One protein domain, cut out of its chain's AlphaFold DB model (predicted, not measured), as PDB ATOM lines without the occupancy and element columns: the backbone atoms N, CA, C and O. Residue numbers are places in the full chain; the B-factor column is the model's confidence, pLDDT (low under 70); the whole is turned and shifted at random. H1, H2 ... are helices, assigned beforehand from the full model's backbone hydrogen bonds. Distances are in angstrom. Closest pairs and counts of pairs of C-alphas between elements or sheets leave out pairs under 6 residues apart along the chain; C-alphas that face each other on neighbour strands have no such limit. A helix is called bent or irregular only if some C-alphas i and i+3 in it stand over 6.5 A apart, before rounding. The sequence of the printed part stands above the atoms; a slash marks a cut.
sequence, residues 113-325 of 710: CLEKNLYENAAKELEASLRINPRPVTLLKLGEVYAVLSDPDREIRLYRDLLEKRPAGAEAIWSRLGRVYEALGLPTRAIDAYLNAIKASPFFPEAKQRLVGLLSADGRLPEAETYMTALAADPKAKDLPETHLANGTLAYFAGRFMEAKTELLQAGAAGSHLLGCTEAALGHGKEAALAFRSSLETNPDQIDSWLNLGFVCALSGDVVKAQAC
ATOM      1  N   CYS A 113      28.701 -16.463 -32.995       83.06
ATOM      2  CA  CYS A 113      28.687 -14.998 -32.969       83.06
ATOM      3  C   CYS A 113      27.368 -14.456 -32.397       83.06
ATOM      4  O   CYS A 113      27.399 -13.535 -31.586       83.06
ATOM      5  N   LEU A 114      26.225 -15.055 -32.750       79.25
ATOM      6  CA  LEU A 114      24.917 -14.683 -32.199       79.25
ATOM      7  C   LEU A 114      24.818 -14.949 -30.699       79.25
ATOM      8  O   LEU A 114      24.323 -14.098 -29.969       79.25
ATOM      9  N   GLU A 115      25.342 -16.079 -30.219       82.12
ATOM     10  CA  GLU A 115      25.407 -16.377 -28.782       82.12
ATOM     11  C   GLU A 115      26.243 -15.337 -28.013       82.12
ATOM     12  O   GLU A 115      25.983 -15.052 -26.843       82.12
ATOM     13  N   LYS A 116      27.255 -14.760 -28.671       79.94
ATOM     14  CA  LYS A 116      28.124 -13.717 -28.107       79.94
ATOM     15  C   LYS A 116      27.667 -12.289 -28.417       79.94
ATOM     16  O   LYS A 116      28.376 -11.357 -28.051       79.94
ATOM     17  N   ASN A 117      26.497 -12.110 -29.037       74.94
ATOM     18  CA  ASN A 117      25.955 -10.819 -29.484       74.94
ATOM     19  C   ASN A 117      26.877 -10.046 -30.455       74.94
ATOM     20  O   ASN A 117      26.802  -8.824 -30.556       74.94
ATOM     21  N   LEU A 118      27.742 -10.750 -31.192       77.38
ATOM     22  CA  LEU A 118      28.601 -10.185 -32.237       77.38
ATOM     23  C   LEU A 118      27.825 -10.113 -33.563       77.38
ATOM     24  O   LEU A 118      28.107 -10.859 -34.502       77.38
ATOM     25  N   TYR A 119      26.807  -9.253 -33.631       80.56
ATOM     26  CA  TYR A 119      25.834  -9.238 -34.733       80.56
ATOM     27  C   TYR A 119      26.447  -8.893 -36.099       80.56
ATOM     28  O   TYR A 119      26.128  -9.548 -37.087       80.56
ATOM     29  N   GLU A 120      27.383  -7.941 -36.170       85.69
ATOM     30  CA  GLU A 120      28.081  -7.601 -37.424       85.69
ATOM     31  C   GLU A 120      28.940  -8.759 -37.951       85.69
ATOM     32  O   GLU A 120      28.990  -9.028 -39.153       85.69
ATOM     33  N   ASN A 121      29.593  -9.495 -37.051       86.94
ATOM     34  CA  ASN A 121      30.372 -10.672 -37.428       86.94
ATOM     35  C   ASN A 121      29.455 -11.835 -37.811       86.94
ATOM     36  O   ASN A 121      29.703 -12.501 -38.811       86.94
ATOM     37  N   ALA A 122      28.343 -12.035 -37.096       87.00
ATOM     38  CA  ALA A 122      27.325 -13.000 -37.495       87.00
ATOM     39  C   ALA A 122      26.776 -12.699 -38.899       87.00
ATOM     40  O   ALA A 122      26.651 -13.618 -39.705       87.00
ATOM     41  N   ALA A 123      26.514 -11.426 -39.223       88.19
ATOM     42  CA  ALA A 123      26.053 -11.017 -40.546       88.19
ATOM     43  C   ALA A 123      27.059 -11.398 -41.642       88.19
ATOM     44  O   ALA A 123      26.688 -12.055 -42.615       88.19
ATOM     45  N   LYS A 124      28.344 -11.064 -41.452       89.25
ATOM     46  CA  LYS A 124      29.425 -11.405 -42.395       89.25
ATOM     47  C   LYS A 124      29.516 -12.908 -42.658       89.25
ATOM     48  O   LYS A 124      29.632 -13.321 -43.812       89.25
ATOM     49  N   GLU A 125      29.456 -13.725 -41.607       92.19
ATOM     50  CA  GLU A 125      29.556 -15.182 -41.738       92.19
ATOM     51  C   GLU A 125      28.320 -15.787 -42.417       92.19
ATOM     52  O   GLU A 125      28.448 -16.647 -43.289       92.19
ATOM     53  N   LEU A 126      27.116 -15.298 -42.104       90.75
ATOM     54  CA  LEU A 126      25.888 -15.741 -42.772       90.75
ATOM     55  C   LEU A 126      25.859 -15.327 -44.250       90.75
ATOM     56  O   LEU A 126      25.425 -16.113 -45.094       90.75
ATOM     57  N   GLU A 127      26.359 -14.137 -44.594       87.38
ATOM     58  CA  GLU A 127      26.534 -13.725 -45.989       87.38
ATOM     59  C   GLU A 127      27.511 -14.637 -46.731       87.38
ATOM     60  O   GLU A 127      27.233 -15.054 -47.856       87.38
ATOM     61  N   ALA A 128      28.651 -14.962 -46.114       86.88
ATOM     62  CA  ALA A 128      29.625 -15.886 -46.687       86.88
ATOM     63  C   ALA A 128      29.013 -17.280 -46.901       86.88
ATOM     64  O   ALA A 128      29.148 -17.850 -47.987       86.88
ATOM     65  N   SER A 129      28.256 -17.780 -45.918       89.69
ATOM     66  CA  SER A 129      27.503 -19.034 -46.017       89.69
ATOM     67  C   SER A 129      26.514 -19.021 -47.190       89.69
ATOM     68  O   SER A 129      26.535 -19.924 -48.030       89.69
ATOM     69  N   LEU A 130      25.710 -17.959 -47.327       83.25
ATOM     70  CA  LEU A 130      24.723 -17.816 -48.403       83.25
ATOM     71  C   LEU A 130      25.351 -17.678 -49.792       83.25
ATOM     72  O   LEU A 130      24.766 -18.149 -50.766       83.25
ATOM     73  N   ARG A 131      26.539 -17.067 -49.909       80.81
ATOM     74  CA  ARG A 131      27.280 -17.011 -51.182       80.81
ATOM     75  C   ARG A 131      27.714 -18.401 -51.651       80.81
ATOM     76  O   ARG A 131      27.787 -18.620 -52.856       80.81
ATOM     77  N   ILE A 132      27.989 -19.317 -50.720       83.00
ATOM     78  CA  ILE A 132      28.390 -20.700 -51.009       83.00
ATOM     79  C   ILE A 132      27.161 -21.579 -51.268       83.00
ATOM     80  O   ILE A 132      27.134 -22.338 -52.236       83.00
ATOM     81  N   ASN A 133      26.150 -21.508 -50.399       80.06
ATOM     82  CA  ASN A 133      24.933 -22.309 -50.501       80.06
ATOM     83  C   ASN A 133      23.711 -21.508 -50.011       80.06
ATOM     84  O   ASN A 133      23.474 -21.434 -48.802       80.06
ATOM     85  N   PRO A 134      22.909 -20.939 -50.927       74.62
ATOM     86  CA  PRO A 134      21.682 -20.238 -50.572       74.62
ATOM     87  C   PRO A 134      20.667 -21.194 -49.932       74.62
ATOM     88  O   PRO A 134      20.064 -22.029 -50.607       74.62
ATOM     89  N   ARG A 135      20.459 -21.072 -48.618       76.62
ATOM     90  CA  ARG A 135      19.472 -21.861 -47.867       76.62
ATOM     91  C   ARG A 135      18.441 -20.948 -47.208       76.62
ATOM     92  O   ARG A 135      18.841 -19.968 -46.575       76.62
ATOM     93  N   PRO A 136      17.142 -21.300 -47.239       72.19
ATOM     94  CA  PRO A 136      16.097 -20.503 -46.592       72.19
ATOM     95  C   PRO A 136      16.345 -20.250 -45.096       72.19
ATOM     96  O   PRO A 136      16.069 -19.165 -44.598       72.19
ATOM     97  N   VAL A 137      16.912 -21.229 -44.382       79.88
ATOM     98  CA  VAL A 137      17.202 -21.116 -42.941       79.88
ATOM     99  C   VAL A 137      18.313 -20.100 -42.656       79.88
ATOM    100  O   VAL A 137      18.193 -19.311 -41.724       79.88
ATOM    101  N   THR A 138      19.386 -20.089 -43.448       83.50
ATOM    102  CA  THR A 138      20.488 -19.125 -43.290       83.50
ATOM    103  C   THR A 138      20.027 -17.714 -43.659       83.50
ATOM    104  O   THR A 138      20.389 -16.746 -42.997       83.50
ATOM    105  N   LEU A 139      19.148 -17.606 -44.659       78.25
ATOM    106  CA  LEU A 139      18.531 -16.345 -45.058       78.25
ATOM    107  C   LEU A 139      17.650 -15.743 -43.959       78.25
ATOM    108  O   LEU A 139      17.692 -14.536 -43.726       78.25
ATOM    109  N   LEU A 140      16.871 -16.591 -43.282       76.56
ATOM    110  CA  LEU A 140      16.037 -16.208 -42.146       76.56
ATOM    111  C   LEU A 140      16.887 -15.633 -41.012       76.56
ATOM    112  O   LEU A 140      16.616 -14.532 -40.548       76.56
ATOM    113  N   LYS A 141      17.958 -16.345 -40.645       86.06
ATOM    114  CA  LYS A 141      18.901 -15.899 -39.615       86.06
ATOM    115  C   LYS A 141      19.556 -14.570 -39.978       86.06
ATOM    116  O   LYS A 141      19.694 -13.714 -39.120       86.06
ATOM    117  N   LEU A 142      19.950 -14.374 -41.238       87.00
ATOM    118  CA  LEU A 142      20.581 -13.120 -41.650       87.00
ATOM    119  C   LEU A 142      19.599 -11.943 -41.640       87.00
ATOM    120  O   LEU A 142      19.971 -10.859 -41.205       87.00
ATOM    121  N   GLY A 143      18.346 -12.159 -42.051       79.75
ATOM    122  CA  GLY A 143      17.293 -11.147 -41.909       79.75
ATOM    123  C   GLY A 143      17.060 -10.759 -40.446       79.75
ATOM    124  O   GLY A 143      17.025  -9.581 -40.116       79.75
ATOM    125  N   GLU A 144      17.009 -11.738 -39.537       80.75
ATOM    126  CA  GLU A 144      16.920 -11.476 -38.090       80.75
ATOM    127  C   GLU A 144      18.109 -10.650 -37.580       80.75
ATOM    128  O   GLU A 144      17.923  -9.708 -36.814       80.75
ATOM    129  N   VAL A 145      19.324 -10.951 -38.044       84.25
ATOM    130  CA  VAL A 145      20.523 -10.178 -37.695       84.25
ATOM    131  C   VAL A 145      20.455  -8.751 -38.227       84.25
ATOM    132  O   VAL A 145      20.762  -7.821 -37.483       84.25
ATOM    133  N   TYR A 146      20.025  -8.549 -39.472       83.75
ATOM    134  CA  TYR A 146      19.871  -7.202 -40.020       83.75
ATOM    135  C   TYR A 146      18.762  -6.398 -39.353       83.75
ATOM    136  O   TYR A 146      18.935  -5.195 -39.150       83.75
ATOM    137  N   ALA A 147      17.693  -7.059 -38.912       71.38
ATOM    138  CA  ALA A 147      16.674  -6.436 -38.083       71.38
ATOM    139  C   ALA A 147      17.249  -5.967 -36.733       71.38
ATOM    140  O   ALA A 147      16.986  -4.834 -36.332       71.38
ATOM    141  N   VAL A 148      18.088  -6.774 -36.062       76.19
ATOM    142  CA  VAL A 148      18.773  -6.349 -34.820       76.19
ATOM    143  C   VAL A 148      19.720  -5.174 -35.077       76.19
ATOM    144  O   VAL A 148      19.752  -4.228 -34.294       76.19
ATOM    145  N   LEU A 149      20.453  -5.199 -36.190       77.81
ATOM    146  CA  LEU A 149      21.357  -4.116 -36.589       77.81
ATOM    147  C   LEU A 149      20.623  -2.853 -37.069       77.81
ATOM    148  O   LEU A 149      21.267  -1.827 -37.272       77.81
ATOM    149  N   SER A 150      19.295  -2.905 -37.242       79.94
ATOM    150  CA  SER A 150      18.488  -1.814 -37.803       79.94
ATOM    151  C   SER A 150      19.019  -1.311 -39.158       79.94
ATOM    152  O   SER A 150      18.972  -0.113 -39.441       79.94
ATOM    153  N   ASP A 151      19.515  -2.226 -40.005       84.00
ATOM    154  CA  ASP A 151      20.083  -1.923 -41.329       84.00
ATOM    155  C   ASP A 151      19.245  -2.549 -42.465       84.00
ATOM    156  O   ASP A 151      19.633  -3.552 -43.079       84.00
ATOM    157  N   PRO A 152      18.074  -1.962 -42.771       84.12
ATOM    158  CA  PRO A 152      17.173  -2.480 -43.800       84.12
ATOM    159  C   PRO A 152      17.769  -2.381 -45.211       84.12
ATOM    160  O   PRO A 152      17.375  -3.113 -46.119       84.12
ATOM    161  N   ASP A 153      18.730  -1.482 -45.416       86.88
ATOM    162  CA  ASP A 153      19.377  -1.259 -46.702       86.88
ATOM    163  C   ASP A 153      20.254  -2.452 -47.101       86.88
ATOM    164  O   ASP A 153      20.229  -2.881 -48.262       86.88
ATOM    165  N   ARG A 154      21.036  -2.998 -46.158       86.31
ATOM    166  CA  ARG A 154      21.794  -4.239 -46.382       86.31
ATOM    167  C   ARG A 154      20.867  -5.431 -46.594       86.31
ATOM    168  O   ARG A 154      21.107  -6.208 -47.517       86.31
ATOM    169  N   GLU A 155      19.789  -5.530 -45.822       84.88
ATOM    170  CA  GLU A 155      18.812  -6.616 -45.949       84.88
ATOM    171  C   GLU A 155      18.116  -6.625 -47.321       84.88
ATOM    172  O   GLU A 155      18.064  -7.656 -47.997       84.88
ATOM    173  N   ILE A 156      17.653  -5.463 -47.795       89.88
ATOM    174  CA  ILE A 156      17.022  -5.327 -49.116       89.88
ATOM    175  C   ILE A 156      18.006  -5.683 -50.233       89.88
ATOM    176  O   ILE A 156      17.628  -6.394 -51.169       89.88
ATOM    177  N   ARG A 157      19.255  -5.194 -50.162       87.62
ATOM    178  CA  ARG A 157      20.288  -5.517 -51.163       87.62
ATOM    179  C   ARG A 157      20.565  -7.012 -51.210       87.62
ATOM    180  O   ARG A 157      20.505  -7.592 -52.286       87.62
ATOM    181  N   LEU A 158      20.760  -7.643 -50.052       83.69
ATOM    182  CA  LEU A 158      20.956  -9.086 -49.953       83.69
ATOM    183  C   LEU A 158      19.837  -9.859 -50.665       83.69
ATOM    184  O   LEU A 158      20.112 -10.743 -51.476       83.69
ATOM    185  N   TYR A 159      18.574  -9.548 -50.360       86.19
ATOM    186  CA  TYR A 159      17.441 -10.254 -50.957       86.19
ATOM    187  C   TYR A 159      17.356 -10.038 -52.470       86.19
ATOM    188  O   TYR A 159      17.089 -10.997 -53.195       86.19
ATOM    189  N   ARG A 160      17.639  -8.829 -52.969       88.38
ATOM    190  CA  ARG A 160      17.680  -8.547 -54.413       88.38
ATOM    191  C   ARG A 160      18.801  -9.309 -55.121       88.38
ATOM    192  O   ARG A 160      18.514 -10.011 -56.088       88.38
ATOM    193  N   ASP A 161      20.024  -9.261 -54.597       84.25
ATOM    194  CA  ASP A 161      21.188  -9.961 -55.162       84.25
ATOM    195  C   ASP A 161      20.970 -11.480 -55.208       84.25
ATOM    196  O   ASP A 161      21.398 -12.173 -56.135       84.25
ATOM    197  N   LEU A 162      20.296 -12.029 -54.192       79.56
ATOM    198  CA  LEU A 162      19.916 -13.435 -54.182       79.56
ATOM    199  C   LEU A 162      18.876 -13.730 -55.257       79.56
ATOM    200  O   LEU A 162      19.042 -14.707 -55.975       79.56
ATOM    201  N   LEU A 163      17.843 -12.901 -55.408       86.00
ATOM    202  CA  LEU A 163      16.795 -13.091 -56.413       86.00
ATOM    203  C   LEU A 163      17.320 -13.012 -57.857       86.00
ATOM    204  O   LEU A 163      16.845 -13.766 -58.709       86.00
ATOM    205  N   GLU A 164      18.338 -12.189 -58.131       85.00
ATOM    206  CA  GLU A 164      19.009 -12.136 -59.442       85.00
ATOM    207  C   GLU A 164      19.619 -13.482 -59.850       85.00
ATOM    208  O   GLU A 164      19.579 -13.865 -61.022       85.00
ATOM    209  N   LYS A 165      20.113 -14.255 -58.877       79.69
ATOM    210  CA  LYS A 165      20.721 -15.577 -59.097       79.69
ATOM    211  C   LYS A 165      19.693 -16.694 -59.322       79.69
ATOM    212  O   LYS A 165      20.088 -17.848 -59.464       79.69
ATOM    213  N   ARG A 166      18.391 -16.369 -59.358       75.62
ATOM    214  CA  ARG A 166      17.254 -17.300 -59.523       75.62
ATOM    215  C   ARG A 166      17.349 -18.565 -58.645       75.62
ATOM    216  O   ARG A 166      17.315 -19.681 -59.165       75.62
ATOM    217  N   PRO A 167      17.486 -18.411 -57.320       76.31
ATOM    218  CA  PRO A 167      17.655 -19.526 -56.403       76.31
ATOM    219  C   PRO A 167      16.372 -20.353 -56.307       76.31
ATOM    220  O   PRO A 167      15.262 -19.844 -56.480       76.31
ATOM    221  N   ALA A 168      16.522 -21.634 -55.971       75.56
ATOM    222  CA  ALA A 168      15.391 -22.443 -55.532       75.56
ATOM    223  C   ALA A 168      14.794 -21.841 -54.242       75.56
ATOM    224  O   ALA A 168      15.541 -21.414 -53.360       75.56
ATOM    225  N   GLY A 169      13.464 -21.801 -54.126       79.56
ATOM    226  CA  GLY A 169      12.780 -21.184 -52.982       79.56
ATOM    227  C   GLY A 169      12.646 -19.658 -53.062       79.56
ATOM    228  O   GLY A 169      12.542 -18.995 -52.027       79.56
ATOM    229  N   ALA A 170      12.681 -19.079 -54.268       85.38
ATOM    230  CA  ALA A 170      12.545 -17.637 -54.488       85.38
ATOM    231  C   ALA A 170      11.266 -17.042 -53.864       85.38
ATOM    232  O   ALA A 170      11.274 -15.881 -53.460       85.38
ATOM    233  N   GLU A 171      10.193 -17.827 -53.725       89.62
ATOM    234  CA  GLU A 171       8.955 -17.435 -53.046       89.62
ATOM    235  C   GLU A 171       9.186 -17.004 -51.593       89.62
ATOM    236  O   GLU A 171       8.642 -15.990 -51.154       89.62
ATOM    237  N   ALA A 172      10.060 -17.706 -50.868       86.56
ATOM    238  CA  ALA A 172      10.392 -17.365 -49.492       86.56
ATOM    239  C   ALA A 172      11.196 -16.061 -49.435       86.56
ATOM    240  O   ALA A 172      10.933 -15.224 -48.578       86.56
ATOM    241  N   ILE A 173      12.131 -15.852 -50.368       86.81
ATOM    242  CA  ILE A 173      12.944 -14.625 -50.432       86.81
ATOM    243  C   ILE A 173      12.062 -13.413 -50.741       86.81
ATOM    244  O   ILE A 173      12.143 -12.397 -50.055       86.81
ATOM    245  N   TRP A 174      11.170 -13.542 -51.725       92.81
ATOM    246  CA  TRP A 174      10.182 -12.516 -52.046       92.81
ATOM    247  C   TRP A 174       9.260 -12.208 -50.859       92.81
ATOM    248  O   TRP A 174       9.025 -11.037 -50.573       92.81
ATOM    249  N   SER A 175       8.799 -13.227 -50.123       91.69
ATOM    250  CA  SER A 175       7.999 -13.038 -48.902       91.69
ATOM    251  C   SER A 175       8.744 -12.226 -47.844       91.69
ATOM    252  O   SER A 175       8.207 -11.279 -47.273       91.69
ATOM    253  N   ARG A 176      10.018 -12.560 -47.601       88.62
ATOM    254  CA  ARG A 176      10.856 -11.854 -46.620       88.62
ATOM    255  C   ARG A 176      11.088 -10.410 -47.029       88.62
ATOM    256  O   ARG A 176      10.889  -9.518 -46.214       88.62
ATOM    257  N   LEU A 177      11.405 -10.178 -48.298       90.94
ATOM    258  CA  LEU A 177      11.538  -8.831 -48.837       90.94
ATOM    259  C   LEU A 177      10.233  -8.027 -48.696       90.94
ATOM    260  O   LEU A 177      10.278  -6.851 -48.344       90.94
ATOM    261  N   GLY A 178       9.077  -8.667 -48.896       94.19
ATOM    262  CA  GLY A 178       7.766  -8.074 -48.633       94.19
ATOM    263  C   GLY A 178       7.607  -7.612 -47.185       94.19
ATOM    264  O   GLY A 178       7.235  -6.464 -46.952       94.19
ATOM    265  N   ARG A 179       7.985  -8.451 -46.215       90.75
ATOM    266  CA  ARG A 179       7.944  -8.110 -44.783       90.75
ATOM    267  C   ARG A 179       8.859  -6.945 -44.413       90.75
ATOM    268  O   ARG A 179       8.472  -6.117 -43.595       90.75
ATOM    269  N   VAL A 180      10.047  -6.865 -45.014       90.12
ATOM    270  CA  VAL A 180      10.954  -5.722 -44.809       90.12
ATOM    271  C   VAL A 180      10.304  -4.442 -45.327       90.12
ATOM    272  O   VAL A 180      10.288  -3.430 -44.633       90.12
ATOM    273  N   TYR A 181       9.688  -4.483 -46.511       93.06
ATOM    274  CA  TYR A 181       8.953  -3.329 -47.027       93.06
ATOM    275  C   TYR A 181       7.736  -2.955 -46.169       93.06
ATOM    276  O   TYR A 181       7.476  -1.764 -46.014       93.06
ATOM    277  N   GLU A 182       7.024  -3.919 -45.577       90.38
ATOM    278  CA  GLU A 182       5.969  -3.630 -44.593       90.38
ATOM    279  C   GLU A 182       6.525  -2.896 -43.367       90.38
ATOM    280  O   GLU A 182       5.988  -1.856 -42.990       90.38
ATOM    281  N   ALA A 183       7.623  -3.389 -42.784       84.94
ATOM    282  CA  ALA A 183       8.260  -2.770 -41.620       84.94
ATOM    283  C   ALA A 183       8.752  -1.338 -41.902       84.94
ATOM    284  O   ALA A 183       8.749  -0.493 -41.010       84.94
ATOM    285  N   LEU A 184       9.123  -1.047 -43.153       84.56
ATOM    286  CA  LEU A 184       9.511   0.290 -43.614       84.56
ATOM    287  C   LEU A 184       8.329   1.197 -43.994       84.56
ATOM    288  O   LEU A 184       8.552   2.338 -44.395       84.56
ATOM    289  N   GLY A 185       7.086   0.710 -43.927       86.00
ATOM    290  CA  GLY A 185       5.911   1.475 -44.347       86.00
ATOM    291  C   GLY A 185       5.844   1.712 -45.861       86.00
ATOM    292  O   GLY A 185       5.343   2.744 -46.305       86.00
ATOM    293  N   LEU A 186       6.351   0.772 -46.668       90.81
ATOM    294  CA  LEU A 186       6.371   0.820 -48.136       90.81
ATOM    295  C   LEU A 186       5.379  -0.199 -48.745       90.81
ATOM    296  O   LEU A 186       5.804  -1.170 -49.383       90.81
ATOM    297  N   PRO A 187       4.052  -0.001 -48.598       90.38
ATOM    298  CA  PRO A 187       3.041  -1.020 -48.893       90.38
ATOM    299  C   PRO A 187       2.998  -1.438 -50.367       90.38
ATOM    300  O   PRO A 187       2.836  -2.618 -50.658       90.38
ATOM    301  N   THR A 188       3.211  -0.518 -51.314       93.62
ATOM    302  CA  THR A 188       3.226  -0.851 -52.750       93.62
ATOM    303  C   THR A 188       4.345  -1.835 -53.088       93.62
ATOM    304  O   THR A 188       4.110  -2.838 -53.756       93.62
ATOM    305  N   ARG A 189       5.554  -1.609 -52.552       94.62
ATOM    306  CA  ARG A 189       6.690  -2.522 -52.757       94.62
ATOM    307  C   ARG A 189       6.475  -3.862 -52.056       94.62
ATOM    308  O   ARG A 189       6.898  -4.890 -52.580       94.62
ATOM    309  N   ALA A 190       5.818  -3.857 -50.895       96.44
ATOM    310  CA  ALA A 190       5.441  -5.083 -50.200       96.44
ATOM    311  C   ALA A 190       4.454  -5.919 -51.031       96.44
ATOM    312  O   ALA A 190       4.687  -7.108 -51.240       96.44
ATOM    313  N   ILE A 191       3.407  -5.290 -51.579       96.12
ATOM    314  CA  ILE A 191       2.438  -5.929 -52.484       96.12
ATOM    315  C   ILE A 191       3.155  -6.559 -53.684       96.12
ATOM    316  O   ILE A 191       2.941  -7.738 -53.966       96.12
ATOM    317  N   ASP A 192       4.044  -5.819 -54.352       96.06
ATOM    318  CA  ASP A 192       4.801  -6.336 -55.498       96.06
ATOM    319  C   ASP A 192       5.668  -7.544 -55.121       96.06
ATOM    320  O   ASP A 192       5.718  -8.535 -55.854       96.06
ATOM    321  N   ALA A 193       6.332  -7.493 -53.965       95.56
ATOM    322  CA  ALA A 193       7.135  -8.601 -53.467       95.56
ATOM    323  C   ALA A 193       6.270  -9.849 -53.214       95.56
ATOM    324  O   ALA A 193       6.603 -10.925 -53.710       95.56
ATOM    325  N   TYR A 194       5.118  -9.723 -52.552       97.38
ATOM    326  CA  TYR A 194       4.215 -10.858 -52.329       97.38
ATOM    327  C   TYR A 194       3.587 -11.396 -53.615       97.38
ATOM    328  O   TYR A 194       3.467 -12.610 -53.776       97.38
ATOM    329  N   LEU A 195       3.250 -10.533 -54.575       96.56
ATOM    330  CA  LEU A 195       2.802 -10.971 -55.897       96.56
ATOM    331  C   LEU A 195       3.893 -11.774 -56.613       96.56
ATOM    332  O   LEU A 195       3.595 -12.801 -57.220       96.56
ATOM    333  N   ASN A 196       5.158 -11.357 -56.524       95.50
ATOM    334  CA  ASN A 196       6.276 -12.126 -57.072       95.50
ATOM    335  C   ASN A 196       6.520 -13.438 -56.310       95.50
ATOM    336  O   ASN A 196       6.840 -14.441 -56.948       95.50
ATOM    337  N   ALA A 197       6.278 -13.480 -54.996       94.75
ATOM    338  CA  ALA A 197       6.299 -14.724 -54.227       94.75
ATOM    339  C   ALA A 197       5.242 -15.721 -54.734       94.75
ATOM    340  O   ALA A 197       5.554 -16.883 -54.980       94.75
ATOM    341  N   ILE A 198       4.013 -15.251 -54.969       95.06
ATOM    342  CA  ILE A 198       2.902 -16.068 -55.485       95.06
ATOM    343  C   ILE A 198       3.151 -16.501 -56.939       95.06
ATOM    344  O   ILE A 198       2.799 -17.616 -57.317       95.06
ATOM    345  N   LYS A 199       3.787 -15.654 -57.763       94.44
ATOM    346  CA  LYS A 199       4.220 -16.035 -59.120       94.44
ATOM    347  C   LYS A 199       5.290 -17.125 -59.092       94.44
ATOM    348  O   LYS A 199       5.249 -18.019 -59.931       94.44
ATOM    349  N   ALA A 200       6.238 -17.045 -58.156       90.56
ATOM    350  CA  ALA A 200       7.279 -18.055 -57.979       90.56
ATOM    351  C   ALA A 200       6.702 -19.385 -57.465       90.56
ATOM    352  O   ALA A 200       7.107 -20.446 -57.934       90.56
ATOM    353  N   SER A 201       5.719 -19.331 -56.560       91.19
ATOM    354  CA  SER A 201       4.990 -20.502 -56.069       91.19
ATOM    355  C   SER A 201       3.502 -20.191 -55.837       91.19
ATOM    356  O   SER A 201       3.143 -19.564 -54.835       91.19
ATOM    357  N   PRO A 202       2.593 -20.669 -56.713       89.25
ATOM    358  CA  PRO A 202       1.151 -20.437 -56.568       89.25
ATOM    359  C   PRO A 202       0.522 -21.037 -55.299       89.25
ATOM    360  O   PRO A 202      -0.560 -20.609 -54.883       89.25
ATOM    361  N   PHE A 203       1.186 -22.010 -54.664       87.12
ATOM    362  CA  PHE A 203       0.756 -22.680 -53.429       87.12
ATOM    363  C   PHE A 203       1.531 -22.173 -52.205       87.12
ATOM    364  O   PHE A 203       2.018 -22.955 -51.393       87.12
ATOM    365  N   PHE A 204       1.663 -20.852 -52.081       91.06
ATOM    366  CA  PHE A 204       2.372 -20.212 -50.977       91.06
ATOM    367  C   PHE A 204       1.405 -19.368 -50.116       91.06
ATOM    368  O   PHE A 204       1.161 -18.196 -50.429       91.06
ATOM    369  N   PRO A 205       0.783 -19.960 -49.072       93.31
ATOM    370  CA  PRO A 205      -0.287 -19.314 -48.309       93.31
ATOM    371  C   PRO A 205       0.187 -18.091 -47.518       93.31
ATOM    372  O   PRO A 205      -0.554 -17.115 -47.456       93.31
ATOM    373  N   GLU A 206       1.425 -18.089 -47.012       92.44
ATOM    374  CA  GLU A 206       2.002 -16.959 -46.261       92.44
ATOM    375  C   GLU A 206       1.923 -15.645 -47.057       92.44
ATOM    376  O   GLU A 206       1.399 -14.646 -46.561       92.44
ATOM    377  N   ALA A 207       2.364 -15.646 -48.322       94.81
ATOM    378  CA  ALA A 207       2.285 -14.445 -49.157       94.81
ATOM    379  C   ALA A 207       0.840 -14.049 -49.471       94.81
ATOM    380  O   ALA A 207       0.545 -12.859 -49.510       94.81
ATOM    381  N   LYS A 208      -0.072 -15.011 -49.677       96.25
ATOM    382  CA  LYS A 208      -1.493 -14.704 -49.916       96.25
ATOM    383  C   LYS A 208      -2.133 -14.056 -48.688       96.25
ATOM    384  O   LYS A 208      -2.826 -13.060 -48.844       96.25
ATOM    385  N   GLN A 209      -1.875 -14.574 -47.485       96.56
ATOM    386  CA  GLN A 209      -2.400 -14.028 -46.225       96.56
ATOM    387  C   GLN A 209      -1.945 -12.575 -46.029       96.56
ATOM    388  O   GLN A 209      -2.763 -11.687 -45.783       96.56
ATOM    389  N   ARG A 210      -0.641 -12.315 -46.210       95.88
ATOM    390  CA  ARG A 210      -0.059 -10.965 -46.120       95.88
ATOM    391  C   ARG A 210      -0.617 -10.030 -47.190       95.88
ATOM    392  O   ARG A 210      -1.010  -8.906 -46.886       95.88
ATOM    393  N   LEU A 211      -0.711 -10.516 -48.428       96.62
ATOM    394  CA  LEU A 211      -1.245  -9.753 -49.549       96.62
ATOM    395  C   LEU A 211      -2.710  -9.366 -49.328       96.62
ATOM    396  O   LEU A 211      -3.066  -8.224 -49.596       96.62
ATOM    397  N   VAL A 212      -3.546 -10.265 -48.799       97.25
ATOM    398  CA  VAL A 212      -4.935  -9.940 -48.439       97.25
ATOM    399  C   VAL A 212      -4.976  -8.786 -47.448       97.25
ATOM    400  O   VAL A 212      -5.716  -7.834 -47.681       97.25
ATOM    401  N   GLY A 213      -4.185  -8.838 -46.371       94.62
ATOM    402  CA  GLY A 213      -4.143  -7.765 -45.376       94.62
ATOM    403  C   GLY A 213      -3.779  -6.413 -45.999       94.62
ATOM    404  O   GLY A 213      -4.487  -5.426 -45.791       94.62
ATOM    405  N   LEU A 214      -2.737  -6.386 -46.837       94.88
ATOM    406  CA  LEU A 214      -2.282  -5.170 -47.519       94.88
ATOM    407  C   LEU A 214      -3.294  -4.640 -48.540       94.88
ATOM    408  O   LEU A 214      -3.590  -3.449 -48.540       94.88
ATOM    409  N   LEU A 215      -3.862  -5.509 -49.381       96.75
ATOM    410  CA  LEU A 215      -4.888  -5.124 -50.355       96.75
ATOM    411  C   LEU A 215      -6.164  -4.628 -49.666       96.75
ATOM    412  O   LEU A 215      -6.806  -3.704 -50.162       96.75
ATOM    413  N   SER A 216      -6.515  -5.211 -48.516       95.50
ATOM    414  CA  SER A 216      -7.663  -4.777 -47.716       95.50
ATOM    415  C   SER A 216      -7.456  -3.363 -47.179       95.50
ATOM    416  O   SER A 216      -8.329  -2.515 -47.351       95.50
ATOM    417  N   ALA A 217      -6.280  -3.088 -46.606       90.00
ATOM    418  CA  ALA A 217      -5.920  -1.762 -46.110       90.00
ATOM    419  C   ALA A 217      -5.809  -0.711 -47.235       90.00
ATOM    420  O   ALA A 217      -6.176   0.444 -47.033       90.00
ATOM    421  N   ASP A 218      -5.364  -1.115 -48.429       91.69
ATOM    422  CA  ASP A 218      -5.320  -0.270 -49.637       91.69
ATOM    423  C   ASP A 218      -6.717  -0.039 -50.263       91.69
ATOM    424  O   ASP A 218      -6.894   0.777 -51.167       91.69
ATOM    425  N   GLY A 219      -7.746  -0.747 -49.782       90.88
ATOM    426  CA  GLY A 219      -9.122  -0.656 -50.280       90.88
ATOM    427  C   GLY A 219      -9.380  -1.435 -51.575       90.88
ATOM    428  O   GLY A 219     -10.463  -1.330 -52.152       90.88
ATOM    429  N   ARG A 220      -8.430  -2.262 -52.026       96.00
ATOM    430  CA  ARG A 220      -8.557  -3.176 -53.178       96.00
ATOM    431  C   ARG A 220      -9.294  -4.457 -52.775       96.00
ATOM    432  O   ARG A 220      -8.821  -5.573 -52.988       96.00
ATOM    433  N   LEU A 221     -10.481  -4.282 -52.188       95.31
ATOM    434  CA  LEU A 221     -11.282  -5.356 -51.592       95.31
ATOM    435  C   LEU A 221     -11.601  -6.512 -52.565       95.31
ATOM    436  O   LEU A 221     -11.449  -7.658 -52.149       95.31
ATOM    437  N   PRO A 222     -11.955  -6.283 -53.850       97.38
ATOM    438  CA  PRO A 222     -12.249  -7.388 -54.772       97.38
ATOM    439  C   PRO A 222     -11.042  -8.299 -55.043       97.38
ATOM    440  O   PRO A 222     -11.171  -9.517 -55.187       97.38
ATOM    441  N   GLU A 223      -9.840  -7.722 -55.095       96.31
ATOM    442  CA  GLU A 223      -8.613  -8.499 -55.268       96.31
ATOM    443  C   GLU A 223      -8.288  -9.281 -53.995       96.31
ATOM    444  O   GLU A 223      -7.971 -10.469 -54.068       96.31
ATOM    445  N   ALA A 224      -8.446  -8.654 -52.826       97.06
ATOM    446  CA  ALA A 224      -8.304  -9.328 -51.540       97.06
ATOM    447  C   ALA A 224      -9.284 -10.513 -51.397       97.06
ATOM    448  O   ALA A 224      -8.866 -11.603 -51.006       97.06
ATOM    449  N   GLU A 225     -10.552 -10.359 -51.801       97.06
ATOM    450  CA  GLU A 225     -11.556 -11.439 -51.808       97.06
ATOM    451  C   GLU A 225     -11.154 -12.611 -52.715       97.06
ATOM    452  O   GLU A 225     -11.357 -13.780 -52.364       97.06
ATOM    453  N   THR A 226     -10.513 -12.325 -53.850       96.50
ATOM    454  CA  THR A 226     -10.013 -13.360 -54.765       96.50
ATOM    455  C   THR A 226      -8.931 -14.213 -54.097       96.50
ATOM    456  O   THR A 226      -9.003 -15.446 -54.117       96.50
ATOM    457  N   TYR A 227      -7.944 -13.579 -53.455       95.88
ATOM    458  CA  TYR A 227      -6.888 -14.301 -52.739       95.88
ATOM    459  C   TYR A 227      -7.407 -15.020 -51.488       95.88
ATOM    460  O   TYR A 227      -6.956 -16.133 -51.208       95.88
ATOM    461  N   MET A 228      -8.389 -14.449 -50.784       96.75
ATOM    462  CA  MET A 228      -9.037 -15.114 -49.650       96.75
ATOM    463  C   MET A 228      -9.820 -16.355 -50.062       96.75
ATOM    464  O   MET A 228      -9.711 -17.385 -49.402       96.75
ATOM    465  N   THR A 229     -10.536 -16.311 -51.185       95.62
ATOM    466  CA  THR A 229     -11.233 -17.490 -51.724       95.62
ATOM    467  C   THR A 229     -10.243 -18.616 -52.028       95.62
ATOM    468  O   THR A 229     -10.491 -19.778 -51.709       95.62
ATOM    469  N   ALA A 230      -9.075 -18.275 -52.587       93.25
ATOM    470  CA  ALA A 230      -8.018 -19.246 -52.846       93.25
ATOM    471  C   ALA A 230      -7.412 -19.836 -51.558       93.25
ATOM    472  O   ALA A 230      -7.042 -21.008 -51.553       93.25
ATOM    473  N   LEU A 231      -7.306 -19.050 -50.480       94.31
ATOM    474  CA  LEU A 231      -6.868 -19.528 -49.163       94.31
ATOM    475  C   LEU A 231      -7.912 -20.436 -48.500       94.31
ATOM    476  O   LEU A 231      -7.551 -21.477 -47.961       94.31
ATOM    477  N   ALA A 232      -9.196 -20.084 -48.585       92.62
ATOM    478  CA  ALA A 232     -10.292 -20.880 -48.030       92.62
ATOM    479  C   ALA A 232     -10.449 -22.246 -48.725       92.62
ATOM    480  O   ALA A 232     -10.873 -23.222 -48.104       92.62
ATOM    481  N   ALA A 233     -10.087 -22.328 -50.010       92.06
ATOM    482  CA  ALA A 233     -10.089 -23.570 -50.778       92.06
ATOM    483  C   ALA A 233      -8.908 -24.504 -50.449       92.06
ATOM    484  O   ALA A 233      -8.974 -25.685 -50.785       92.06
ATOM    485  N   ASP A 234      -7.842 -24.005 -49.813       91.00
ATOM    486  CA  ASP A 234      -6.687 -24.807 -49.402       91.00
ATOM    487  C   ASP A 234      -6.946 -25.446 -48.023       91.00
ATOM    488  O   ASP A 234      -6.918 -24.749 -47.002       91.00
ATOM    489  N   PRO A 235      -7.145 -26.779 -47.936       90.12
ATOM    490  CA  PRO A 235      -7.464 -27.447 -46.675       90.12
ATOM    491  C   PRO A 235      -6.364 -27.337 -45.616       90.12
ATOM    492  O   PRO A 235      -6.646 -27.562 -44.444       90.12
ATOM    493  N   LYS A 236      -5.120 -27.040 -46.013       89.75
ATOM    494  CA  LYS A 236      -3.992 -26.884 -45.086       89.75
ATOM    495  C   LYS A 236      -3.836 -25.456 -44.580       89.75
ATOM    496  O   LYS A 236      -3.185 -25.262 -43.559       89.75
ATOM    497  N   ALA A 237      -4.387 -24.477 -45.296       90.69
ATOM    498  CA  ALA A 237      -4.229 -23.066 -44.966       90.69
ATOM    499  C   ALA A 237      -5.479 -22.451 -44.330       90.69
ATOM    500  O   ALA A 237      -5.344 -21.527 -43.532       90.69
ATOM    501  N   LYS A 238      -6.681 -22.936 -44.664       90.06
ATOM    502  CA  LYS A 238      -7.952 -22.288 -44.298       90.06
ATOM    503  C   LYS A 238      -8.163 -22.066 -42.791       90.06
ATOM    504  O   LYS A 238      -8.681 -21.020 -42.427       90.06
ATOM    505  N   ASP A 239      -7.709 -22.996 -41.946       91.31
ATOM    506  CA  ASP A 239      -7.935 -22.980 -40.490       91.31
ATOM    507  C   ASP A 239      -6.702 -22.461 -39.711       91.31
ATOM    508  O   ASP A 239      -6.564 -22.684 -38.507       91.31
ATOM    509  N   LEU A 240      -5.747 -21.820 -40.399       93.44
ATOM    510  CA  LEU A 240      -4.582 -21.212 -39.752       93.44
ATOM    511  C   LEU A 240      -4.955 -19.861 -39.116       93.44
ATOM    512  O   LEU A 240      -5.669 -19.076 -39.752       93.44
ATOM    513  N   PRO A 241      -4.419 -19.517 -37.928       94.25
ATOM    514  CA  PRO A 241      -4.646 -18.214 -37.299       94.25
ATOM    515  C   PRO A 241      -4.324 -17.021 -38.212       94.25
ATOM    516  O   PRO A 241      -5.029 -16.017 -38.187       94.25
ATOM    517  N   GLU A 242      -3.300 -17.128 -39.061       93.88
ATOM    518  CA  GLU A 242      -2.921 -16.095 -40.030       93.88
ATOM    519  C   GLU A 242      -3.943 -15.943 -41.166       93.88
ATOM    520  O   GLU A 242      -4.129 -14.840 -41.681       93.88
ATOM    521  N   THR A 243      -4.632 -17.024 -41.546       96.38
ATOM    522  CA  THR A 243      -5.731 -16.968 -42.522       96.38
ATOM    523  C   THR A 243      -6.964 -16.325 -41.905       96.38
ATOM    524  O   THR A 243      -7.562 -15.458 -42.539       96.38
ATOM    525  N   HIS A 244      -7.294 -16.665 -40.657       97.31
ATOM    526  CA  HIS A 244      -8.346 -15.982 -39.904       97.31
ATOM    527  C   HIS A 244      -8.025 -14.497 -39.694       97.31
ATOM    528  O   HIS A 244      -8.894 -13.644 -39.850       97.31
ATOM    529  N   LEU A 245      -6.762 -14.145 -39.432       96.75
ATOM    530  CA  LEU A 245      -6.329 -12.748 -39.355       96.75
ATOM    531  C   LEU A 245      -6.528 -12.026 -40.691       96.75
ATOM    532  O   LEU A 245      -7.055 -10.912 -40.713       96.75
ATOM    533  N   ALA A 246      -6.127 -12.649 -41.801       96.94
ATOM    534  CA  ALA A 246      -6.302 -12.092 -43.138       96.94
ATOM    535  C   ALA A 246      -7.790 -11.908 -43.486       96.94
ATOM    536  O   ALA A 246      -8.179 -10.831 -43.940       96.94
ATOM    537  N   ASN A 247      -8.632 -12.909 -43.199       97.31
ATOM    538  CA  ASN A 247     -10.074 -12.837 -43.433       97.31
ATOM    539  C   ASN A 247     -10.739 -11.771 -42.557       97.31
ATOM    540  O   ASN A 247     -11.494 -10.933 -43.044       97.31
ATOM    541  N   GLY A 248     -10.401 -11.749 -41.268       97.31
ATOM    542  CA  GLY A 248     -10.885 -10.753 -40.321       97.31
ATOM    543  C   GLY A 248     -10.481  -9.332 -40.708       97.31
ATOM    544  O   GLY A 248     -11.284  -8.408 -40.594       97.31
ATOM    545  N   THR A 249      -9.269  -9.161 -41.246       97.19
ATOM    546  CA  THR A 249      -8.789  -7.882 -41.785       97.19
ATOM    547  C   THR A 249      -9.596  -7.442 -42.999       97.19
ATOM    548  O   THR A 249     -10.078  -6.309 -43.037       97.19
ATOM    549  N   LEU A 250      -9.809  -8.343 -43.958       97.81
ATOM    550  CA  LEU A 250     -10.652  -8.085 -45.121       97.81
ATOM    551  C   LEU A 250     -12.079  -7.709 -44.716       97.81
ATOM    552  O   LEU A 250     -12.602  -6.690 -45.166       97.81
ATOM    553  N   ALA A 251     -12.695  -8.495 -43.834       97.44
ATOM    554  CA  ALA A 251     -14.041  -8.245 -43.343       97.44
ATOM    555  C   ALA A 251     -14.145  -6.895 -42.614       97.44
ATOM    556  O   ALA A 251     -15.119  -6.170 -42.822       97.44
ATOM    557  N   TYR A 252     -13.135  -6.509 -41.825       95.81
ATOM    558  CA  TYR A 252     -13.092  -5.207 -41.157       95.81
ATOM    559  C   TYR A 252     -13.079  -4.050 -42.164       95.81
ATOM    560  O   TYR A 252     -13.933  -3.166 -42.094       95.81
ATOM    561  N   PHE A 253     -12.161  -4.070 -43.137       93.56
ATOM    562  CA  PHE A 253     -12.064  -3.009 -44.149       93.56
ATOM    563  C   PHE A 253     -13.250  -2.995 -45.123       93.56
ATOM    564  O   PHE A 253     -13.597  -1.940 -45.652       93.56
ATOM    565  N   ALA A 254     -13.924  -4.132 -45.311       93.12
ATOM    566  CA  ALA A 254     -15.180  -4.222 -46.050       93.12
ATOM    567  C   ALA A 254     -16.416  -3.775 -45.240       93.12
ATOM    568  O   ALA A 254     -17.528  -3.787 -45.768       93.12
ATOM    569  N   GLY A 255     -16.255  -3.401 -43.963       89.94
ATOM    570  CA  GLY A 255     -17.350  -2.987 -43.078       89.94
ATOM    571  C   GLY A 255     -18.231  -4.137 -42.571       89.94
ATOM    572  O   GLY A 255     -19.285  -3.903 -41.976       89.94
ATOM    573  N   ARG A 256     -17.819  -5.393 -42.773       96.00
ATOM    574  CA  ARG A 256     -18.516  -6.606 -42.317       96.00
ATOM    575  C   ARG A 256     -18.091  -6.959 -40.890       96.00
ATOM    576  O   ARG A 256     -17.515  -8.010 -40.624       96.00
ATOM    577  N   PHE A 257     -18.376  -6.067 -39.944       92.50
ATOM    578  CA  PHE A 257     -17.815  -6.131 -38.586       92.50
ATOM    579  C   PHE A 257     -18.178  -7.397 -37.789       92.50
ATOM    580  O   PHE A 257     -17.376  -7.864 -36.985       92.50
ATOM    581  N   MET A 258     -19.349  -7.998 -38.019       96.25
ATOM    582  CA  MET A 258     -19.726  -9.254 -37.345       96.25
ATOM    583  C   MET A 258     -18.907 -10.460 -37.829       96.25
ATOM    584  O   MET A 258     -18.527 -11.315 -37.028       96.25
ATOM    585  N   GLU A 259     -18.609 -10.514 -39.128       96.50
ATOM    586  CA  GLU A 259     -17.713 -11.521 -39.703       96.50
ATOM    587  C   GLU A 259     -16.288 -11.287 -39.195       96.50
ATOM    588  O   GLU A 259     -15.678 -12.200 -38.643       96.50
ATOM    589  N   ALA A 260     -15.817 -10.034 -39.250       97.31
ATOM    590  CA  ALA A 260     -14.501  -9.646 -38.752       97.31
ATOM    591  C   ALA A 260     -14.284 -10.077 -37.298       97.31
ATOM    592  O   ALA A 260     -13.266 -10.678 -36.980       97.31
ATOM    593  N   LYS A 261     -15.267  -9.848 -36.420       97.56
ATOM    594  CA  LYS A 261     -15.214 -10.282 -35.020       97.56
ATOM    595  C   LYS A 261     -14.996 -11.791 -34.892       97.56
ATOM    596  O   LYS A 261     -14.166 -12.221 -34.095       97.56
ATOM    597  N   THR A 262     -15.746 -12.582 -35.653       97.38
ATOM    598  CA  THR A 262     -15.691 -14.050 -35.582       97.38
ATOM    599  C   THR A 262     -14.316 -14.563 -36.000       97.38
ATOM    600  O   THR A 262     -13.703 -15.345 -35.276       97.38
ATOM    601  N   GLU A 263     -13.799 -14.055 -37.117       97.44
ATOM    602  CA  GLU A 263     -12.483 -14.422 -37.644       97.44
ATOM    603  C   GLU A 263     -11.346 -13.945 -36.728       97.44
ATOM    604  O   GLU A 263     -10.427 -14.694 -36.410       97.44
ATOM    605  N   LEU A 264     -11.416 -12.716 -36.208       97.31
ATOM    606  CA  LEU A 264     -10.363 -12.163 -35.351       97.31
ATOM    607  C   LEU A 264     -10.282 -12.848 -33.982       97.31
ATOM    608  O   LEU A 264      -9.197 -12.925 -33.409       97.31
ATOM    609  N   LEU A 265     -11.394 -13.393 -33.476       96.25
ATOM    610  CA  LEU A 265     -11.373 -14.269 -32.300       96.25
ATOM    611  C   LEU A 265     -10.610 -15.572 -32.580       96.25
ATOM    612  O   LEU A 265      -9.866 -16.033 -31.716       96.25
ATOM    613  N   GLN A 266     -10.748 -16.139 -33.782       95.56
ATOM    614  CA  GLN A 266     -10.016 -17.343 -34.201       95.56
ATOM    615  C   GLN A 266      -8.531 -17.051 -34.482       95.56
ATOM    616  O   GLN A 266      -7.679 -17.899 -34.224       95.56
ATOM    617  N   ALA A 267      -8.200 -15.832 -34.914       95.06
ATOM    618  CA  ALA A 267      -6.821 -15.360 -35.058       95.06
ATOM    619  C   ALA A 267      -6.079 -15.180 -33.713       95.06
ATOM    620  O   ALA A 267      -4.848 -15.087 -33.682       95.06
ATOM    621  N   GLY A 268      -6.808 -15.106 -32.594       93.06
ATOM    622  CA  GLY A 268      -6.248 -15.010 -31.247       93.06
ATOM    623  C   GLY A 268      -5.448 -13.724 -30.999       93.06
ATOM    624  O   GLY A 268      -5.880 -12.615 -31.325       93.06
ATOM    625  N   ALA A 269      -4.265 -13.862 -30.393       90.00
ATOM    626  CA  ALA A 269      -3.425 -12.729 -29.993       90.00
ATOM    627  C   ALA A 269      -3.078 -11.789 -31.161       90.00
ATOM    628  O   ALA A 269      -3.179 -10.571 -31.022       90.00
ATOM    629  N   ALA A 270      -2.753 -12.346 -32.332       88.38
ATOM    630  CA  ALA A 270      -2.382 -11.566 -33.512       88.38
ATOM    631  C   ALA A 270      -3.538 -10.694 -34.043       88.38
ATOM    632  O   ALA A 270      -3.298  -9.645 -34.634       88.38
ATOM    633  N   GLY A 271      -4.790 -11.099 -33.798       92.75
ATOM    634  CA  GLY A 271      -5.991 -10.347 -34.169       92.75
ATOM    635  C   GLY A 271      -6.481  -9.355 -33.114       92.75
ATOM    636  O   GLY A 271      -7.402  -8.593 -33.396       92.75
ATOM    637  N   SER A 272      -5.891  -9.322 -31.913       95.38
ATOM    638  CA  SER A 272      -6.454  -8.597 -30.759       95.38
ATOM    639  C   SER A 272      -6.578  -7.081 -30.973       95.38
ATOM    640  O   SER A 272      -7.577  -6.491 -30.561       95.38
ATOM    641  N   HIS A 273      -5.621  -6.443 -31.659       93.94
ATOM    642  CA  HIS A 273      -5.721  -5.012 -31.985       93.94
ATOM    643  C   HIS A 273      -6.939  -4.733 -32.874       93.94
ATOM    644  O   HIS A 273      -7.779  -3.890 -32.556       93.94
ATOM    645  N   LEU A 274      -7.059  -5.475 -33.979       94.81
ATOM    646  CA  LEU A 274      -8.138  -5.271 -34.938       94.81
ATOM    647  C   LEU A 274      -9.492  -5.728 -34.386       94.81
ATOM    648  O   LEU A 274     -10.520  -5.145 -34.729       94.81
ATOM    649  N   LEU A 275      -9.506  -6.715 -33.486       97.25
ATOM    650  CA  LEU A 275     -10.698  -7.091 -32.731       97.25
ATOM    651  C   LEU A 275     -11.169  -5.917 -31.868       97.25
ATOM    652  O   LEU A 275     -12.356  -5.605 -31.872       97.25
ATOM    653  N   GLY A 276     -10.246  -5.210 -31.207       95.44
ATOM    654  CA  GLY A 276     -10.556  -3.986 -30.469       95.44
ATOM    655  C   GLY A 276     -11.186  -2.911 -31.353       95.44
ATOM    656  O   GLY A 276     -12.222  -2.349 -30.996       95.44
ATOM    657  N   CYS A 277     -10.622  -2.674 -32.540       94.00
ATOM    658  CA  CYS A 277     -11.193  -1.746 -33.520       94.00
ATOM    659  C   CYS A 277     -12.586  -2.192 -33.999       94.00
ATOM    660  O   CYS A 277     -13.493  -1.371 -34.123       94.00
ATOM    661  N   THR A 278     -12.773  -3.493 -34.224       93.94
ATOM    662  CA  THR A 278     -14.045  -4.086 -34.662       93.94
ATOM    663  C   THR A 278     -15.129  -3.941 -33.595       93.94
ATOM    664  O   THR A 278     -16.231  -3.488 -33.892       93.94
ATOM    665  N   GLU A 279     -14.825  -4.265 -32.337       94.06
ATOM    666  CA  GLU A 279     -15.767  -4.112 -31.222       94.06
ATOM    667  C   GLU A 279     -16.097  -2.635 -30.967       94.06
ATOM    668  O   GLU A 279     -17.250  -2.301 -30.692       94.06
ATOM    669  N   ALA A 280     -15.128  -1.728 -31.131       89.19
ATOM    670  CA  ALA A 280     -15.379  -0.292 -31.047       89.19
ATOM    671  C   ALA A 280     -16.335   0.186 -32.153       89.19
ATOM    672  O   ALA A 280     -17.263   0.944 -31.865       89.19
ATOM    673  N   ALA A 281     -16.162  -0.293 -33.391       86.56
ATOM    674  CA  ALA A 281     -17.061   0.006 -34.509       86.56
ATOM    675  C   ALA A 281     -18.483  -0.544 -34.291       86.56
ATOM    676  O   ALA A 281     -19.457   0.082 -34.706       86.56
ATOM    677  N   LEU A 282     -18.614  -1.674 -33.589       87.31
ATOM    678  CA  LEU A 282     -19.898  -2.250 -33.171       87.31
ATOM    679  C   LEU A 282     -20.529  -1.532 -31.960       87.31
ATOM    680  O   LEU A 282     -21.662  -1.833 -31.593       87.31
ATOM    681  N   GLY A 283     -19.821  -0.588 -31.330       86.06
ATOM    682  CA  GLY A 283     -20.276   0.114 -30.125       86.06
ATOM    683  C   GLY A 283     -20.073  -0.668 -28.819       86.06
ATOM    684  O   GLY A 283     -20.510  -0.224 -27.755       86.06
ATOM    685  N   HIS A 284     -19.379  -1.805 -28.862       91.56
ATOM    686  CA  HIS A 284     -19.074  -2.654 -27.711       91.56
ATOM    687  C   HIS A 284     -17.809  -2.167 -26.985       91.56
ATOM    688  O   HIS A 284     -16.739  -2.774 -27.028       91.56
ATOM    689  N   GLY A 285     -17.911  -1.009 -26.324       90.00
ATOM    690  CA  GLY A 285     -16.751  -0.329 -25.735       90.00
ATOM    691  C   GLY A 285     -15.999  -1.133 -24.661       90.00
ATOM    692  O   GLY A 285     -14.784  -0.997 -24.536       90.00
ATOM    693  N   LYS A 286     -16.676  -1.993 -23.890       93.44
ATOM    694  CA  LYS A 286     -16.010  -2.802 -22.850       93.44
ATOM    695  C   LYS A 286     -15.155  -3.904 -23.474       93.44
ATOM    696  O   LYS A 286     -14.011  -4.101 -23.076       93.44
ATOM    697  N   GLU A 287     -15.710  -4.581 -24.465       94.88
ATOM    698  CA  GLU A 287     -15.088  -5.641 -25.245       94.88
ATOM    699  C   GLU A 287     -13.908  -5.084 -26.050       94.88
ATOM    700  O   GLU A 287     -12.821  -5.660 -26.023       94.88
ATOM    701  N   ALA A 288     -14.074  -3.899 -26.648       94.94
ATOM    702  CA  ALA A 288     -12.995  -3.179 -27.320       94.94
ATOM    703  C   ALA A 288     -11.810  -2.912 -26.380       94.94
ATOM    704  O   ALA A 288     -10.662  -3.198 -26.720       94.94
ATOM    705  N   ALA A 289     -12.076  -2.420 -25.164       94.19
ATOM    706  CA  ALA A 289     -11.030  -2.162 -24.178       94.19
ATOM    707  C   ALA A 289     -10.283  -3.440 -23.751       94.19
ATOM    708  O   ALA A 289      -9.070  -3.390 -23.547       94.19
ATOM    709  N   LEU A 290     -10.979  -4.575 -23.618       95.56
ATOM    710  CA  LEU A 290     -10.348  -5.865 -23.313       95.56
ATOM    711  C   LEU A 290      -9.449  -6.337 -24.460       95.56
ATOM    712  O   LEU A 290      -8.309  -6.727 -24.218       95.56
ATOM    713  N   ALA A 291      -9.925  -6.244 -25.701       95.19
ATOM    714  CA  ALA A 291      -9.156  -6.639 -26.876       95.19
ATOM    715  C   ALA A 291      -7.902  -5.765 -27.073       95.19
ATOM    716  O   ALA A 291      -6.817  -6.292 -27.327       95.19
ATOM    717  N   PHE A 292      -7.992  -4.448 -26.847       95.31
ATOM    718  CA  PHE A 292      -6.807  -3.582 -26.864       95.31
ATOM    719  C   PHE A 292      -5.809  -3.925 -25.754       95.31
ATOM    720  O   PHE A 292      -4.610  -3.932 -26.012       95.31
ATOM    721  N   ARG A 293      -6.263  -4.274 -24.543       95.38
ATOM    722  CA  ARG A 293      -5.356  -4.743 -23.479       95.38
ATOM    723  C   ARG A 293      -4.662  -6.052 -23.849       95.38
ATOM    724  O   ARG A 293      -3.451  -6.124 -23.710       95.38
ATOM    725  N   SER A 294      -5.391  -7.020 -24.406       94.69
ATOM    726  CA  SER A 294      -4.814  -8.270 -24.936       94.69
ATOM    727  C   SER A 294      -3.747  -7.998 -26.010       94.69
ATOM    728  O   SER A 294      -2.673  -8.600 -26.019       94.69
ATOM    729  N   SER A 295      -3.989  -7.020 -26.891       93.75
ATOM    730  CA  SER A 295      -2.977  -6.576 -27.856       93.75
ATOM    731  C   SER A 295      -1.729  -6.003 -27.178       93.75
ATOM    732  O   SER A 295      -0.629  -6.242 -27.662       93.75
ATOM    733  N   LEU A 296      -1.885  -5.258 -26.085       93.50
ATOM    734  CA  LEU A 296      -0.778  -4.628 -25.362       93.50
ATOM    735  C   LEU A 296      -0.012  -5.600 -24.458       93.50
ATOM    736  O   LEU A 296       1.156  -5.363 -24.171       93.50
ATOM    737  N   GLU A 297      -0.635  -6.701 -24.035       93.19
ATOM    738  CA  GLU A 297       0.049  -7.797 -23.338       93.19
ATOM    739  C   GLU A 297       1.055  -8.504 -24.253       93.19
ATOM    740  O   GLU A 297       2.119  -8.919 -23.797       93.19
ATOM    741  N   THR A 298       0.740  -8.619 -25.548       89.69
ATOM    742  CA  THR A 298       1.611  -9.287 -26.528       89.69
ATOM    743  C   THR A 298       2.566  -8.336 -27.237       89.69
ATOM    744  O   THR A 298       3.708  -8.707 -27.497       89.69
ATOM    745  N   ASN A 299       2.132  -7.106 -27.510       86.44
ATOM    746  CA  ASN A 299       2.969  -6.050 -28.061       86.44
ATOM    747  C   ASN A 299       2.771  -4.740 -27.278       86.44
ATOM    748  O   ASN A 299       1.939  -3.909 -27.659       86.44
ATOM    749  N   PRO A 300       3.547  -4.519 -26.200       89.50
ATOM    750  CA  PRO A 300       3.470  -3.293 -25.410       89.50
ATOM    751  C   PRO A 300       3.771  -2.021 -26.209       89.50
ATOM    752  O   PRO A 300       3.319  -0.948 -25.810       89.50
ATOM    753  N   ASP A 301       4.497  -2.132 -27.327       85.75
ATOM    754  CA  ASP A 301       4.917  -1.013 -28.178       85.75
ATOM    755  C   ASP A 301       3.925  -0.705 -29.312       85.75
ATOM    756  O   ASP A 301       4.160   0.172 -30.143       85.75
ATOM    757  N   GLN A 302       2.763  -1.371 -29.331       86.44
ATOM    758  CA  GLN A 302       1.670  -1.083 -30.260       86.44
ATOM    759  C   GLN A 302       0.989   0.256 -29.905       86.44
ATOM    760  O   GLN A 302      -0.037   0.297 -29.222       86.44
ATOM    761  N   ILE A 303       1.550   1.370 -30.388       89.69
ATOM    762  CA  ILE A 303       1.091   2.744 -30.094       89.69
ATOM    763  C   ILE A 303      -0.408   2.926 -30.389       89.69
ATOM    764  O   ILE A 303      -1.132   3.503 -29.577       89.69
ATOM    765  N   ASP A 304      -0.898   2.391 -31.511       89.56
ATOM    766  CA  ASP A 304      -2.306   2.521 -31.902       89.56
ATOM    767  C   ASP A 304      -3.264   1.826 -30.923       89.56
ATOM    768  O   ASP A 304      -4.374   2.309 -30.704       89.56
ATOM    769  N   SER A 305      -2.846   0.731 -30.273       92.06
ATOM    770  CA  SER A 305      -3.648   0.082 -29.223       92.06
ATOM    771  C   SER A 305      -3.774   0.966 -27.985       92.06
ATOM    772  O   SER A 305      -4.863   1.052 -27.419       92.06
ATOM    773  N   TRP A 306      -2.706   1.668 -27.587       95.19
ATOM    774  CA  TRP A 306      -2.770   2.646 -26.494       95.19
ATOM    775  C   TRP A 306      -3.694   3.818 -26.835       95.19
ATOM    776  O   TRP A 306      -4.559   4.172 -26.033       95.19
ATOM    777  N   LEU A 307      -3.563   4.386 -28.038       94.38
ATOM    778  CA  LEU A 307      -4.426   5.477 -28.499       94.38
ATOM    779  C   LEU A 307      -5.898   5.049 -28.535       94.38
ATOM    780  O   LEU A 307      -6.757   5.725 -27.967       94.38
ATOM    781  N   ASN A 308      -6.201   3.904 -29.143       93.94
ATOM    782  CA  ASN A 308      -7.577   3.433 -29.266       93.94
ATOM    783  C   ASN A 308      -8.182   3.040 -27.913       93.94
ATOM    784  O   ASN A 308      -9.339   3.371 -27.648       93.94
ATOM    785  N   LEU A 309      -7.402   2.430 -27.013       94.88
ATOM    786  CA  LEU A 309      -7.830   2.194 -25.633       94.88
ATOM    787  C   LEU A 309      -8.158   3.513 -24.920       94.88
ATOM    788  O   LEU A 309      -9.200   3.618 -24.269       94.88
ATOM    789  N   GLY A 310      -7.317   4.537 -25.093       94.50
ATOM    790  CA  GLY A 310      -7.551   5.872 -24.552       94.50
ATOM    791  C   GLY A 310      -8.848   6.501 -25.068       94.50
ATOM    792  O   GLY A 310      -9.648   7.001 -24.275       94.50
ATOM    793  N   PHE A 311      -9.125   6.403 -26.373       93.31
ATOM    794  CA  PHE A 311     -10.384   6.877 -26.958       93.31
ATOM    795  C   PHE A 311     -11.607   6.121 -26.424       93.31
ATOM    796  O   PHE A 311     -12.612   6.748 -26.085       93.31
ATOM    797  N   VAL A 312     -11.525   4.797 -26.277       92.06
ATOM    798  CA  VAL A 312     -12.604   3.985 -25.694       92.06
ATOM    799  C   VAL A 312     -12.867   4.368 -24.230       92.06
ATOM    800  O   VAL A 312     -14.025   4.531 -23.824       92.06
ATOM    801  N   CYS A 313     -11.817   4.593 -23.434       91.38
ATOM    802  CA  CYS A 313     -11.946   5.116 -22.072       91.38
ATOM    803  C   CYS A 313     -12.582   6.515 -22.056       91.38
ATOM    804  O   CYS A 313     -13.500   6.763 -21.271       91.38
ATOM    805  N   ALA A 314     -12.173   7.403 -22.969       90.62
ATOM    806  CA  ALA A 314     -12.723   8.750 -23.089       90.62
ATOM    807  C   ALA A 314     -14.214   8.740 -23.455       90.62
ATOM    808  O   ALA A 314     -14.993   9.536 -22.923       90.62
ATOM    809  N   LEU A 315     -14.636   7.849 -24.357       86.25
ATOM    810  CA  LEU A 315     -16.045   7.642 -24.709       86.25
ATOM    811  C   LEU A 315     -16.858   7.129 -23.520       86.25
ATOM    812  O   LEU A 315     -17.968   7.610 -23.305       86.25
ATOM    813  N   SER A 316     -16.264   6.259 -22.704       87.25
ATOM    814  CA  SER A 316     -16.871   5.727 -21.477       87.25
ATOM    815  C   SER A 316     -16.921   6.737 -20.318       87.25
ATOM    816  O   SER A 316     -17.496   6.440 -19.274       87.25
ATOM    817  N   GLY A 317     -16.316   7.920 -20.480       88.38
ATOM    818  CA  GLY A 317     -16.245   8.966 -19.455       88.38
ATOM    819  C   GLY A 317     -15.093   8.807 -18.458       88.38
ATOM    820  O   GLY A 317     -14.932   9.654 -17.582       88.38
ATOM    821  N   ASP A 318     -14.257   7.773 -18.595       92.88
ATOM    822  CA  ASP A 318     -13.087   7.554 -17.739       92.88
ATOM    823  C   ASP A 318     -11.899   8.383 -18.242       92.88
ATOM    824  O   ASP A 318     -10.980   7.902 -18.907       92.88
ATOM    825  N   VAL A 319     -11.969   9.680 -17.949       94.06
ATOM    826  CA  VAL A 319     -10.983  10.686 -18.356       94.06
ATOM    827  C   VAL A 319      -9.579  10.359 -17.847       94.06
ATOM    828  O   VAL A 319      -8.607  10.569 -18.568       94.06
ATOM    829  N   VAL A 320      -9.466   9.844 -16.619       95.25
ATOM    830  CA  VAL A 320      -8.170   9.560 -15.989       95.25
ATOM    831  C   VAL A 320      -7.472   8.420 -16.721       95.25
ATOM    832  O   VAL A 320      -6.311   8.561 -17.101       95.25
ATOM    833  N   LYS A 321      -8.183   7.316 -16.987       93.19
ATOM    834  CA  LYS A 321      -7.603   6.213 -17.764       93.19
ATOM    835  C   LYS A 321      -7.319   6.613 -19.205       93.19
ATOM    836  O   LYS A 321      -6.309   6.177 -19.748       93.19
ATOM    837  N   ALA A 322      -8.172   7.440 -19.810       93.75
ATOM    838  CA  ALA A 322      -7.944   7.938 -21.161       93.75
ATOM    839  C   ALA A 322      -6.625   8.715 -21.261       93.75
ATOM    840  O   ALA A 322      -5.800   8.399 -22.115       93.75
ATOM    841  N   GLN A 323      -6.402   9.671 -20.349       95.44
ATOM    842  CA  GLN A 323      -5.163  10.446 -20.315       95.44
ATOM    843  C   GLN A 323      -3.946   9.550 -20.068       95.44
ATOM    844  O   GLN A 323      -2.980   9.648 -20.812       95.44
ATOM    845  N   ALA A 324      -4.026   8.610 -19.118       96.00
ATOM    846  CA  ALA A 324      -2.934   7.671 -18.857       96.00
ATOM    847  C   ALA A 324      -2.551   6.852 -20.104       96.00
ATOM    848  O   ALA A 324      -1.372   6.670 -20.385       96.00
ATOM    849  N   CYS A 325      -3.528   6.400 -20.899       92.81
ATOM    850  CA  CYS A 325      -3.244   5.683 -22.146       92.81
ATOM    851  C   CYS A 325      -2.546   6.577 -23.185       92.81
ATOM    852  O   CYS A 325      -1.640   6.122 -23.881       92.81
TER     853      CYS A 325
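AT A GLANCE: This is residues 113 to 325 of the 710 residues of an uncharacterized protein of Planctomycetes bacterium (UniProt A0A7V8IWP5). This is an open horseshoe of stacked helical hairpins, with H1 and H2 at one tip, H6, H7 and H8 at the bend, and H12 and H13 at the other tip. The two limbs, H1 to H5 and H9 to H13, have no contact across the hollow. The printed part has 213 residues with thirteen named helices, H1 to H13 in chain order, and no named strand: the class is all helix. It is compact, with a radius of gyration of the C-alphas of 19.4 A, and spans 61 by 42 by 27 A.

HOW THE PARTS SIT: H10, residues 268 to 281, is one of two hubs, touching four helices; it is irregular, with C-alphas 270 and 273 at 7.5 A. It touches H11, residues 285 to 298, opposite ways at a shallow tilt of 27 degrees; the closest C-alphas are those of Gly 276 and Ala 288, 4.1 A. H12, residues 303 to 315, touches H11, closest at C-alphas 292 and 305, 5.4 A. H13, residues 319 to 325, touches H12, closest at C-alphas 310 and 322, 4.0 A. H10 also touches H9, residues 257 to 266, closest at C-alphas 264 and 271, 4.9 A. The other hub, H8, residues 241 to 253, touches H10 the same way, closest at C-alphas 245 and 271, 5.7 A. H8 touches H7, residues 221 to 232, closest at C-alphas 228 and 247, 6.7 A, and H6, residues 205 to 217, closest at C-alphas 216 and 250, 5.2 A. H5, residues 187 to 200, touches H6, closest at C-alphas 194 and 207, 5.2 A. H4, residues 170 to 183, touches H5, closest at C-alphas 171 and 197, 4.0 A. H3, residues 152 to 164, touches H4, closest at C-alphas 159 and 173, 6.3 A. H2, residues 136 to 149, touches H3 with residues 142 to 146 alone, closest at C-alphas 146 and 155, 6.1 A. H1, residues 119 to 132, touches H2, closest at C-alphas 123 and 142, 6.0 A. H2 to H12 form an up and down bundle, each running against the one before, and the packing is mostly aligned. Every O i to N i+4 pair is within hydrogen-bond range in the helices other than H10, which has 8 of 10.

IN THESE COORDINATES: From first to last C-alpha, H11 measures 20.4 A, H1 and H4 20.1 A each, and H10 18.8 A. H1 begins at C-alpha 119 (25.834, -9.238, -34.733), and H13 ends at C-alpha 325 (-3.244, 5.683, -22.146).

THE WHOLE: The two C-alphas farthest apart, Ile 132 and Gly 317, are 62.2 A apart. The printed part has no cut; the link H7 to H8 is short, and the others are tight. No printed residue is under pLDDT 70.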